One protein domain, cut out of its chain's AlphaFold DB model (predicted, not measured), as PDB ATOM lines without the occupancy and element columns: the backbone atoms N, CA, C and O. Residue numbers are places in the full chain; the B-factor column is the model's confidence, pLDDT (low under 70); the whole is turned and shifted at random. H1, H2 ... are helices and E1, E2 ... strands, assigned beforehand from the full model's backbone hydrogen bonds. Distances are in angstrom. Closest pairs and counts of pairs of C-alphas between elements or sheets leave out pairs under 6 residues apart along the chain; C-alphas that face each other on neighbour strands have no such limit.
ATOM      1  N   ALA A 210      29.217  51.416  21.706       46.28
ATOM      2  CA  ALA A 210      28.473  50.833  22.815       46.28
ATOM      3  C   ALA A 210      28.739  49.318  22.833       46.28
ATOM      4  O   ALA A 210      28.038  48.556  22.169       46.28
ATOM      5  N   VAL A 211      29.800  48.898  23.534       46.62
ATOM      6  CA  VAL A 211      30.183  47.494  23.669       46.62
ATOM      7  C   VAL A 211      29.020  46.809  24.356       46.62
ATOM      8  O   VAL A 211      28.756  47.053  25.536       46.62
ATOM      9  N   ASP A 212      28.299  45.996  23.585       49.81
ATOM     10  CA  ASP A 212      27.147  45.254  24.068       49.81
ATOM     11  C   ASP A 212      27.549  44.545  25.368       49.81
ATOM     12  O   ASP A 212      28.597  43.897  25.459       49.81
ATOM     13  N   ILE A 213      26.742  44.719  26.412       54.34
ATOM     14  CA  ILE A 213      27.056  44.231  27.757       54.34
ATOM     15  C   ILE A 213      27.179  42.692  27.751       54.34
ATOM     16  O   ILE A 213      27.869  42.119  28.594       54.34
ATOM     17  N   THR A 214      26.591  42.009  26.764       55.47
ATOM     18  CA  THR A 214      26.797  40.576  26.511       55.47
ATOM     19  C   THR A 214      28.219  40.245  26.035       55.47
ATOM     20  O   THR A 214      28.763  39.219  26.446       55.47
ATOM     21  N   ILE A 215      28.850  41.128  25.251       60.34
ATOM     22  CA  ILE A 215      30.232  41.025  24.757       60.34
ATOM     23  C   ILE A 215      31.219  41.369  25.877       60.34
ATOM     24  O   ILE A 215      32.130  40.590  26.153       60.34
ATOM     25  N   ALA A 216      31.002  42.477  26.594       61.31
ATOM     26  CA  ALA A 216      31.887  42.945  27.671       61.31
ATOM     27  C   ALA A 216      32.034  41.956  28.851       61.31
ATOM     28  O   ALA A 216      32.958  42.072  29.658       61.31
ATOM     29  N   TYR A 217      31.129  40.977  28.964       67.75
ATOM     30  CA  TYR A 217      31.190  39.889  29.945       67.75
ATOM     31  C   TYR A 217      31.179  38.490  29.304       67.75
ATOM     32  O   TYR A 217      30.925  37.498  29.998       67.75
ATOM     33  N   ALA A 218      31.476  38.387  28.004       80.69
ATOM     34  CA  ALA A 218      31.552  37.123  27.283       80.69
ATOM     35  C   ALA A 218      32.605  36.195  27.910       80.69
ATOM     36  O   ALA A 218      33.764  36.558  28.101       80.69
ATOM     37  N   ARG A 219      32.203  34.964  28.244       88.56
ATOM     38  CA  ARG A 219      33.089  33.932  28.803       88.56
ATOM     39  C   ARG A 219      32.958  32.653  28.005       88.56
ATOM     40  O   ARG A 219      31.842  32.188  27.770       88.56
ATOM     41  N   CYS A 220      34.089  32.053  27.651       91.44
ATOM     42  CA  CYS A 220      34.114  30.770  26.967       91.44
ATOM     43  C   CYS A 220      33.369  29.713  27.801       91.44
ATOM     44  O   CYS A 220      33.758  29.427  28.936       91.44
ATOM     45  N   ARG A 221      32.332  29.084  27.232       88.88
ATOM     46  CA  ARG A 221      31.500  28.081  27.928       88.88
ATOM     47  C   ARG A 221      32.259  26.822  28.381       88.88
ATOM     48  O   ARG A 221      31.731  26.071  29.192       88.88
ATOM     49  N   VAL A 222      33.482  26.598  27.888       89.75
ATOM     50  CA  VAL A 222      34.326  25.433  28.219       89.75
ATOM     51  C   VAL A 222      35.311  25.732  29.353       89.75
ATOM     52  O   VAL A 222      35.407  24.954  30.298       89.75
ATOM     53  N   CYS A 223      36.049  26.846  29.286       91.62
ATOM     54  CA  CYS A 223      37.062  27.192  30.296       91.62
ATOM     55  C   CYS A 223      36.560  28.178  31.370       91.62
ATOM     56  O   CYS A 223      37.232  28.362  32.386       91.62
ATOM     57  N   LEU A 224      35.383  28.786  31.158       87.19
ATOM     58  CA  LEU A 224      34.717  29.796  31.996       87.19
ATOM     59  C   LEU A 224      35.485  31.119  32.167       87.19
ATOM     60  O   LEU A 224      35.221  31.880  33.103       87.19
ATOM     61  N   ARG A 225      36.408  31.419  31.250       85.94
ATOM     62  CA  ARG A 225      37.237  32.632  31.250       85.94
ATOM     63  C   ARG A 225      36.939  33.552  30.068       85.94
ATOM     64  O   ARG A 225      36.326  33.137  29.085       85.94
ATOM     65  N   SER A 226      37.437  34.776  30.190       84.44
ATOM     66  CA  SER A 226      37.524  35.809  29.156       84.44
ATOM     67  C   SER A 226      38.984  36.251  28.936       84.44
ATOM     68  O   SER A 226      39.238  37.399  28.606       84.44
ATOM     69  N   ASP A 227      39.967  35.377  29.196       79.31
ATOM     70  CA  ASP A 227      41.339  35.594  28.717       79.31
ATOM     71  C   ASP A 227      41.395  35.410  27.189       79.31
ATOM     72  O   ASP A 227      40.499  34.792  26.626       79.31
ATOM     73  N   ASN A 228      42.417  35.941  26.509       80.69
ATOM     74  CA  ASN A 228      42.588  35.825  25.047       80.69
ATOM     75  C   ASN A 228      41.331  36.248  24.249       80.69
ATOM     76  O   ASN A 228      40.786  35.478  23.459       80.69
ATOM     77  N   GLU A 229      40.853  37.473  24.485       82.25
ATOM     78  CA  GLU A 229      39.643  38.046  23.867       82.25
ATOM     79  C   GLU A 229      39.707  38.032  22.328       82.25
ATOM     80  O   GLU A 229      38.727  37.719  21.664       82.25
ATOM     81  N   ASN A 230      40.899  38.237  21.760       82.94
ATOM     82  CA  ASN A 230      41.203  38.124  20.328       82.94
ATOM     83  C   ASN A 230      41.096  36.695  19.747       82.94
ATOM     84  O   ASN A 230      41.254  36.510  18.545       82.94
ATOM     85  N   GLN A 231      40.870  35.687  20.591       87.69
ATOM     86  CA  GLN A 231      40.616  34.292  20.223       87.69
ATOM     87  C   GLN A 231      39.248  33.803  20.738       87.69
ATOM     88  O   GLN A 231      38.955  32.606  20.678       87.69
ATOM     89  N   LEU A 232      38.413  34.708  21.269       89.19
ATOM     90  CA  LEU A 232      37.083  34.423  21.798       89.19
ATOM     91  C   LEU A 232      36.017  34.686  20.724       89.19
ATOM     92  O   LEU A 232      35.718  35.821  20.375       89.19
ATOM     93  N   MET A 233      35.420  33.609  20.231       87.81
ATOM     94  CA  MET A 233      34.402  33.608  19.182       87.81
ATOM     95  C   MET A 233      33.010  33.721  19.812       87.81
ATOM     96  O   MET A 233      32.745  33.097  20.847       87.81
ATOM     97  N   LEU A 234      32.126  34.501  19.189       90.69
ATOM     98  CA  LEU A 234      30.734  34.712  19.599       90.69
ATOM     99  C   LEU A 234      29.788  34.040  18.598       90.69
ATOM    100  O   LEU A 234      30.147  33.870  17.443       90.69
ATOM    101  N   CYS A 235      28.604  33.626  19.050       90.94
ATOM    102  CA  CYS A 235      27.649  32.878  18.234       90.94
ATOM    103  C   CYS A 235      26.590  33.780  17.584       90.94
ATOM    104  O   CYS A 235      25.730  34.318  18.279       90.94
ATOM    105  N   ASP A 236      26.548  33.818  16.254       89.38
ATOM    106  CA  ASP A 236      25.616  34.657  15.483       89.38
ATOM    107  C   ASP A 236      24.176  34.112  15.428       89.38
ATOM    108  O   ASP A 236      23.239  34.797  15.017       89.38
ATOM    109  N   GLY A 237      23.969  32.868  15.876       88.56
ATOM    110  CA  GLY A 237      22.666  32.202  15.871       88.56
ATOM    111  C   GLY A 237      21.573  32.931  16.668       88.56
ATOM    112  O   GLY A 237      21.785  33.364  17.798       88.56
ATOM    113  N   VAL A 238      20.361  32.982  16.112       88.44
ATOM    114  CA  VAL A 238      19.149  33.499  16.773       88.44
ATOM    115  C   VAL A 238      18.404  32.348  17.455       88.44
ATOM    116  O   VAL A 238      18.112  31.340  16.816       88.44
ATOM    117  N   VAL A 239      18.098  32.477  18.750       86.06
ATOM    118  CA  VAL A 239      17.452  31.430  19.577       86.06
ATOM    119  C   VAL A 239      15.943  31.601  19.750       86.06
ATOM    120  O   VAL A 239      15.277  30.679  20.218       86.06
ATOM    121  N   GLY A 240      15.389  32.748  19.364       84.31
ATOM    122  CA  GLY A 240      13.961  33.043  19.447       84.31
ATOM    123  C   GLY A 240      13.646  34.449  18.946       84.31
ATOM    124  O   GLY A 240      14.534  35.143  18.457       84.31
ATOM    125  N   HIS A 241      12.392  34.865  19.093       86.69
ATOM    126  CA  HIS A 241      11.961  36.245  18.886       86.69
ATOM    127  C   HIS A 241      11.102  36.681  20.079       86.69
ATOM    128  O   HIS A 241      10.465  35.836  20.714       86.69
ATOM    129  N   GLU A 242      11.117  37.971  20.393       85.69
ATOM    130  CA  GLU A 242      10.232  38.596  21.383       85.69
ATOM    131  C   GLU A 242       8.832  38.837  20.787       85.69
ATOM    132  O   GLU A 242       8.624  38.655  19.585       85.69
ATOM    133  N   GLU A 243       7.859  39.239  21.611       82.62
ATOM    134  CA  GLU A 243       6.475  39.482  21.159       82.62
ATOM    135  C   GLU A 243       6.390  40.627  20.129       82.62
ATOM    136  O   GLU A 243       5.598  40.548  19.192       82.62
ATOM    137  N   ASP A 244       7.292  41.612  20.222       82.88
ATOM    138  CA  ASP A 244       7.475  42.702  19.248       82.88
ATOM    139  C   ASP A 244       8.193  42.264  17.946       82.88
ATOM    140  O   ASP A 244       8.467  43.080  17.067       82.88
ATOM    141  N   GLY A 245       8.548  40.980  17.809       80.50
ATOM    142  CA  GLY A 245       9.267  40.429  16.653       80.50
ATOM    143  C   GLY A 245      10.796  40.579  16.697       80.50
ATOM    144  O   GLY A 245      11.479  40.067  15.811       80.50
ATOM    145  N   THR A 246      11.358  41.224  17.724       88.06
ATOM    146  CA  THR A 246      12.810  41.400  17.912       88.06
ATOM    147  C   THR A 246      13.543  40.057  18.004       88.06
ATOM    148  O   THR A 246      13.169  39.193  18.794       88.06
ATOM    149  N   ALA A 247      14.614  39.868  17.227       84.94
ATOM    150  CA  ALA A 247      15.383  38.621  17.200       84.94
ATOM    151  C   ALA A 247      16.313  38.458  18.421       84.94
ATOM    152  O   ALA A 247      17.252  39.231  18.621       84.94
ATOM    153  N   ILE A 248      16.105  37.395  19.202       85.94
ATOM    154  CA  ILE A 248      16.891  37.071  20.401       85.94
ATOM    155  C   ILE A 248      18.175  36.340  19.979       85.94
ATOM    156  O   ILE A 248      18.139  35.162  19.611       85.94
ATOM    157  N   LYS A 249      19.323  37.022  20.041       87.75
ATOM    158  CA  LYS A 249      20.644  36.463  19.687       87.75
ATOM    159  C   LYS A 249      21.194  35.487  20.739       87.75
ATOM    160  O   LYS A 249      20.833  35.530  21.916       87.75
ATOM    161  N   CYS A 250      22.087  34.587  20.322       89.31
ATOM    162  CA  CYS A 250      22.710  33.606  21.205       89.31
ATOM    163  C   CYS A 250      23.978  34.149  21.874       89.31
ATOM    164  O   CYS A 250      25.060  34.151  21.294       89.31
ATOM    165  N   ASN A 251      23.884  34.479  23.162       86.25
ATOM    166  CA  ASN A 251      25.027  34.914  23.974       86.25
ATOM    167  C   ASN A 251      25.933  33.715  24.358       86.25
ATOM    168  O   ASN A 251      26.076  33.341  25.529       86.25
ATOM    169  N   ALA A 252      26.475  33.017  23.360       89.81
ATOM    170  CA  ALA A 252      27.359  31.868  23.502       89.81
ATOM    171  C   ALA A 252      28.761  32.220  23.003       89.81
ATOM    172  O   ALA A 252      28.957  32.422  21.810       89.81
ATOM    173  N   ALA A 253      29.730  32.239  23.917       91.75
ATOM    174  CA  ALA A 253      31.128  32.507  23.604       91.75
ATOM    175  C   ALA A 253      31.996  31.255  23.800       91.75
ATOM    176  O   ALA A 253      31.758  30.464  24.723       91.75
ATOM    177  N   TYR A 254      33.015  31.077  22.957       91.88
ATOM    178  CA  TYR A 254      33.980  29.971  23.000       91.88
ATOM    179  C   TYR A 254      35.349  30.429  22.491       91.88
ATOM    180  O   TYR A 254      35.413  31.152  21.507       91.88
ATOM    181  N   HIS A 255      36.455  29.982  23.094       92.50
ATOM    182  CA  HIS A 255      37.757  30.126  22.429       92.50
ATOM    183  C   HIS A 255      37.858  29.178  21.236       92.50
ATOM    184  O   HIS A 255      37.411  28.032  21.358       92.50
ATOM    185  N   CYS A 256      38.520  29.600  20.157       89.25
ATOM    186  CA  CYS A 256      38.864  28.745  19.009       89.25
ATOM    187  C   CYS A 256      39.456  27.392  19.461       89.25
ATOM    188  O   CYS A 256      38.913  26.323  19.171       89.25
ATOM    189  N   TYR A 257      40.476  27.440  20.323       89.19
ATOM    190  CA  TYR A 257      41.177  26.280  20.884       89.19
ATOM    191  C   TYR A 257      40.392  25.479  21.944       89.19
ATOM    192  O   TYR A 257      40.878  24.448  22.416       89.19
ATOM    193  N   CYS A 258      39.219  25.950  22.384       90.12
ATOM    194  CA  CYS A 258      38.388  25.268  23.388       90.12
ATOM    195  C   CYS A 258      37.340  24.327  22.773       90.12
ATOM    196  O   CYS A 258      36.712  23.564  23.511       90.12
ATOM    197  N   LEU A 259      37.125  24.379  21.458       85.25
ATOM    198  CA  LEU A 259      36.160  23.535  20.753       85.25
ATOM    199  C   LEU A 259      36.734  22.137  20.432       85.25
ATOM    200  O   LEU A 259      37.956  21.961  20.373       85.25
ATOM    201  N   PRO A 260      35.887  21.114  20.207       74.88
ATOM    202  CA  PRO A 260      36.336  19.825  19.681       74.88
ATOM    203  C   PRO A 260      36.961  20.011  18.291       74.88
ATOM    204  O   PRO A 260      36.304  20.504  17.383       74.88
ATOM    205  N   GLY A 261      38.237  19.641  18.132       72.25
ATOM    206  CA  GLY A 261      39.000  19.932  16.906       72.25
ATOM    207  C   GLY A 261      39.481  21.386  16.784       72.25
ATOM    208  O   GLY A 261      39.827  21.802  15.686       72.25
ATOM    209  N   GLY A 262      39.485  22.140  17.893       74.56
ATOM    210  CA  GLY A 262      39.664  23.592  17.942       74.56
ATOM    211  C   GLY A 262      40.799  24.166  17.089       74.56
ATOM    212  O   GLY A 262      41.932  23.678  17.113       74.56
ATOM    213  N   THR A 263      40.466  25.235  16.368       75.31
ATOM    214  CA  THR A 263      41.361  25.987  15.487       75.31
ATOM    215  C   THR A 263      42.397  26.790  16.278       75.31
ATOM    216  O   THR A 263      42.226  27.077  17.464       75.31
ATOM    217  N   THR A 264      43.497  27.155  15.617       75.00
ATOM    218  CA  THR A 264      44.493  28.100  16.153       75.00
ATOM    219  C   THR A 264      43.928  29.516  16.252       75.00
ATOM    220  O   THR A 264      44.204  30.224  17.220       75.00
ATOM    221  N   ASP A 265      43.084  29.881  15.291       80.38
ATOM    222  CA  ASP A 265      42.606  31.238  15.044       80.38
ATOM    223  C   ASP A 265      41.073  31.265  14.916       80.38
ATOM    224  O   ASP A 265      40.415  30.218  14.867       80.38
ATOM    225  N   VAL A 266      40.498  32.467  14.902       85.69
ATOM    226  CA  VAL A 266      39.064  32.688  14.655       85.69
ATOM    227  C   VAL A 266      38.795  32.512  13.149       85.69
ATOM    228  O   VAL A 266      39.570  33.048  12.360       85.69
ATOM    229  N   PRO A 267      37.766  31.753  12.724       82.69
ATOM    230  CA  PRO A 267      37.430  31.602  11.311       82.69
ATOM    231  C   PRO A 267      36.754  32.865  10.758       82.69
ATOM    232  O   PRO A 267      36.055  33.568  11.486       82.69
ATOM    233  N   ASP A 268      36.921  33.115   9.460       80.69
ATOM    234  CA  ASP A 268      36.241  34.208   8.763       80.69
ATOM    235  C   ASP A 268      34.759  33.877   8.493       80.69
ATOM    236  O   ASP A 268      34.442  32.819   7.942       80.69
ATOM    237  N   GLY A 269      33.861  34.815   8.814       84.06
ATOM    238  CA  GLY A 269      32.411  34.708   8.582       84.06
ATOM    239  C   GLY A 269      31.598  34.237   9.797       84.06
ATOM    240  O   GLY A 269      32.130  34.087  10.894       84.06
ATOM    241  N   ASP A 270      30.291  34.040   9.589       87.81
ATOM    242  CA  ASP A 270      29.324  33.675  10.635       87.81
ATOM    243  C   ASP A 270      29.739  32.404  11.397       87.81
ATOM    244  O   ASP A 270      29.965  31.348  10.792       87.81
ATOM    245  N   TRP A 271      29.745  32.456  12.735       90.12
ATOM    246  CA  TRP A 271      30.010  31.282  13.567       90.12
ATOM    247  C   TRP A 271      28.806  30.888  14.426       90.12
ATOM    248  O   TRP A 271      28.226  31.681  15.169       90.12
ATOM    249  N   PHE A 272      28.458  29.601  14.391       90.56
ATOM    250  CA  PHE A 272      27.367  29.037  15.181       90.56
ATOM    251  C   PHE A 272      27.915  28.090  16.245       90.56
ATOM    252  O   PHE A 272      28.655  27.154  15.953       90.56
ATOM    253  N   CYS A 273      27.514  28.294  17.502       90.75
ATOM    254  CA  CYS A 273      27.822  27.323  18.544       90.75
ATOM    255  C   CYS A 273      27.037  26.014  18.319       90.75
ATOM    256  O   CYS A 273      25.938  26.069  17.761       90.75
TER     257      CYS A 273
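AT A GLANCE: This is residues 210 to 273 of the 981 residues of a protein of Toxocara canis (UniProt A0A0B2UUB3). There is little regular structure: a long, narrow two-stranded ribbon, with hairpin E2-E3 at one end and the pair E1-E4 further along, where loops gather. Short helix H1 lies to one side. The printed part has 64 residues, in order H1, E1, E2, E3, E4; both two-stranded sheets are antiparallel, the class is mixed, and 17 residues are in named elements. It is elongated, 40 by 22 by 19 A, and only just compact, close to loose, with a radius of gyration of the C-alphas of 12.6 A.

HOW THE PARTS SIT: E2, residues 238 to 241, and E3, residues 247 to 249, form a hairpin at 147 degrees; N 239 and O 248 are within hydrogen-bond range, 2.8 A. E1, residues 232 to 234, and E4, residues 253 to 255, are antiparallel at 147 degrees, with N 233 to O 254 at 2.8 A. H1, residues 213 to 216, is apart from E4; it is too short for an O i to N i+4 pair.

IN THESE COORDINATES: E2 spans 8.0 A. H1 begins at C-alpha 213 (27.056, 44.231, 27.757); E4 ends at C-alpha 255 (37.757, 30.126, 22.429).

THE WHOLE: The printed part has no cut. The link H1 to E1 is long. Residues 210 to 217 have pLDDT under 70.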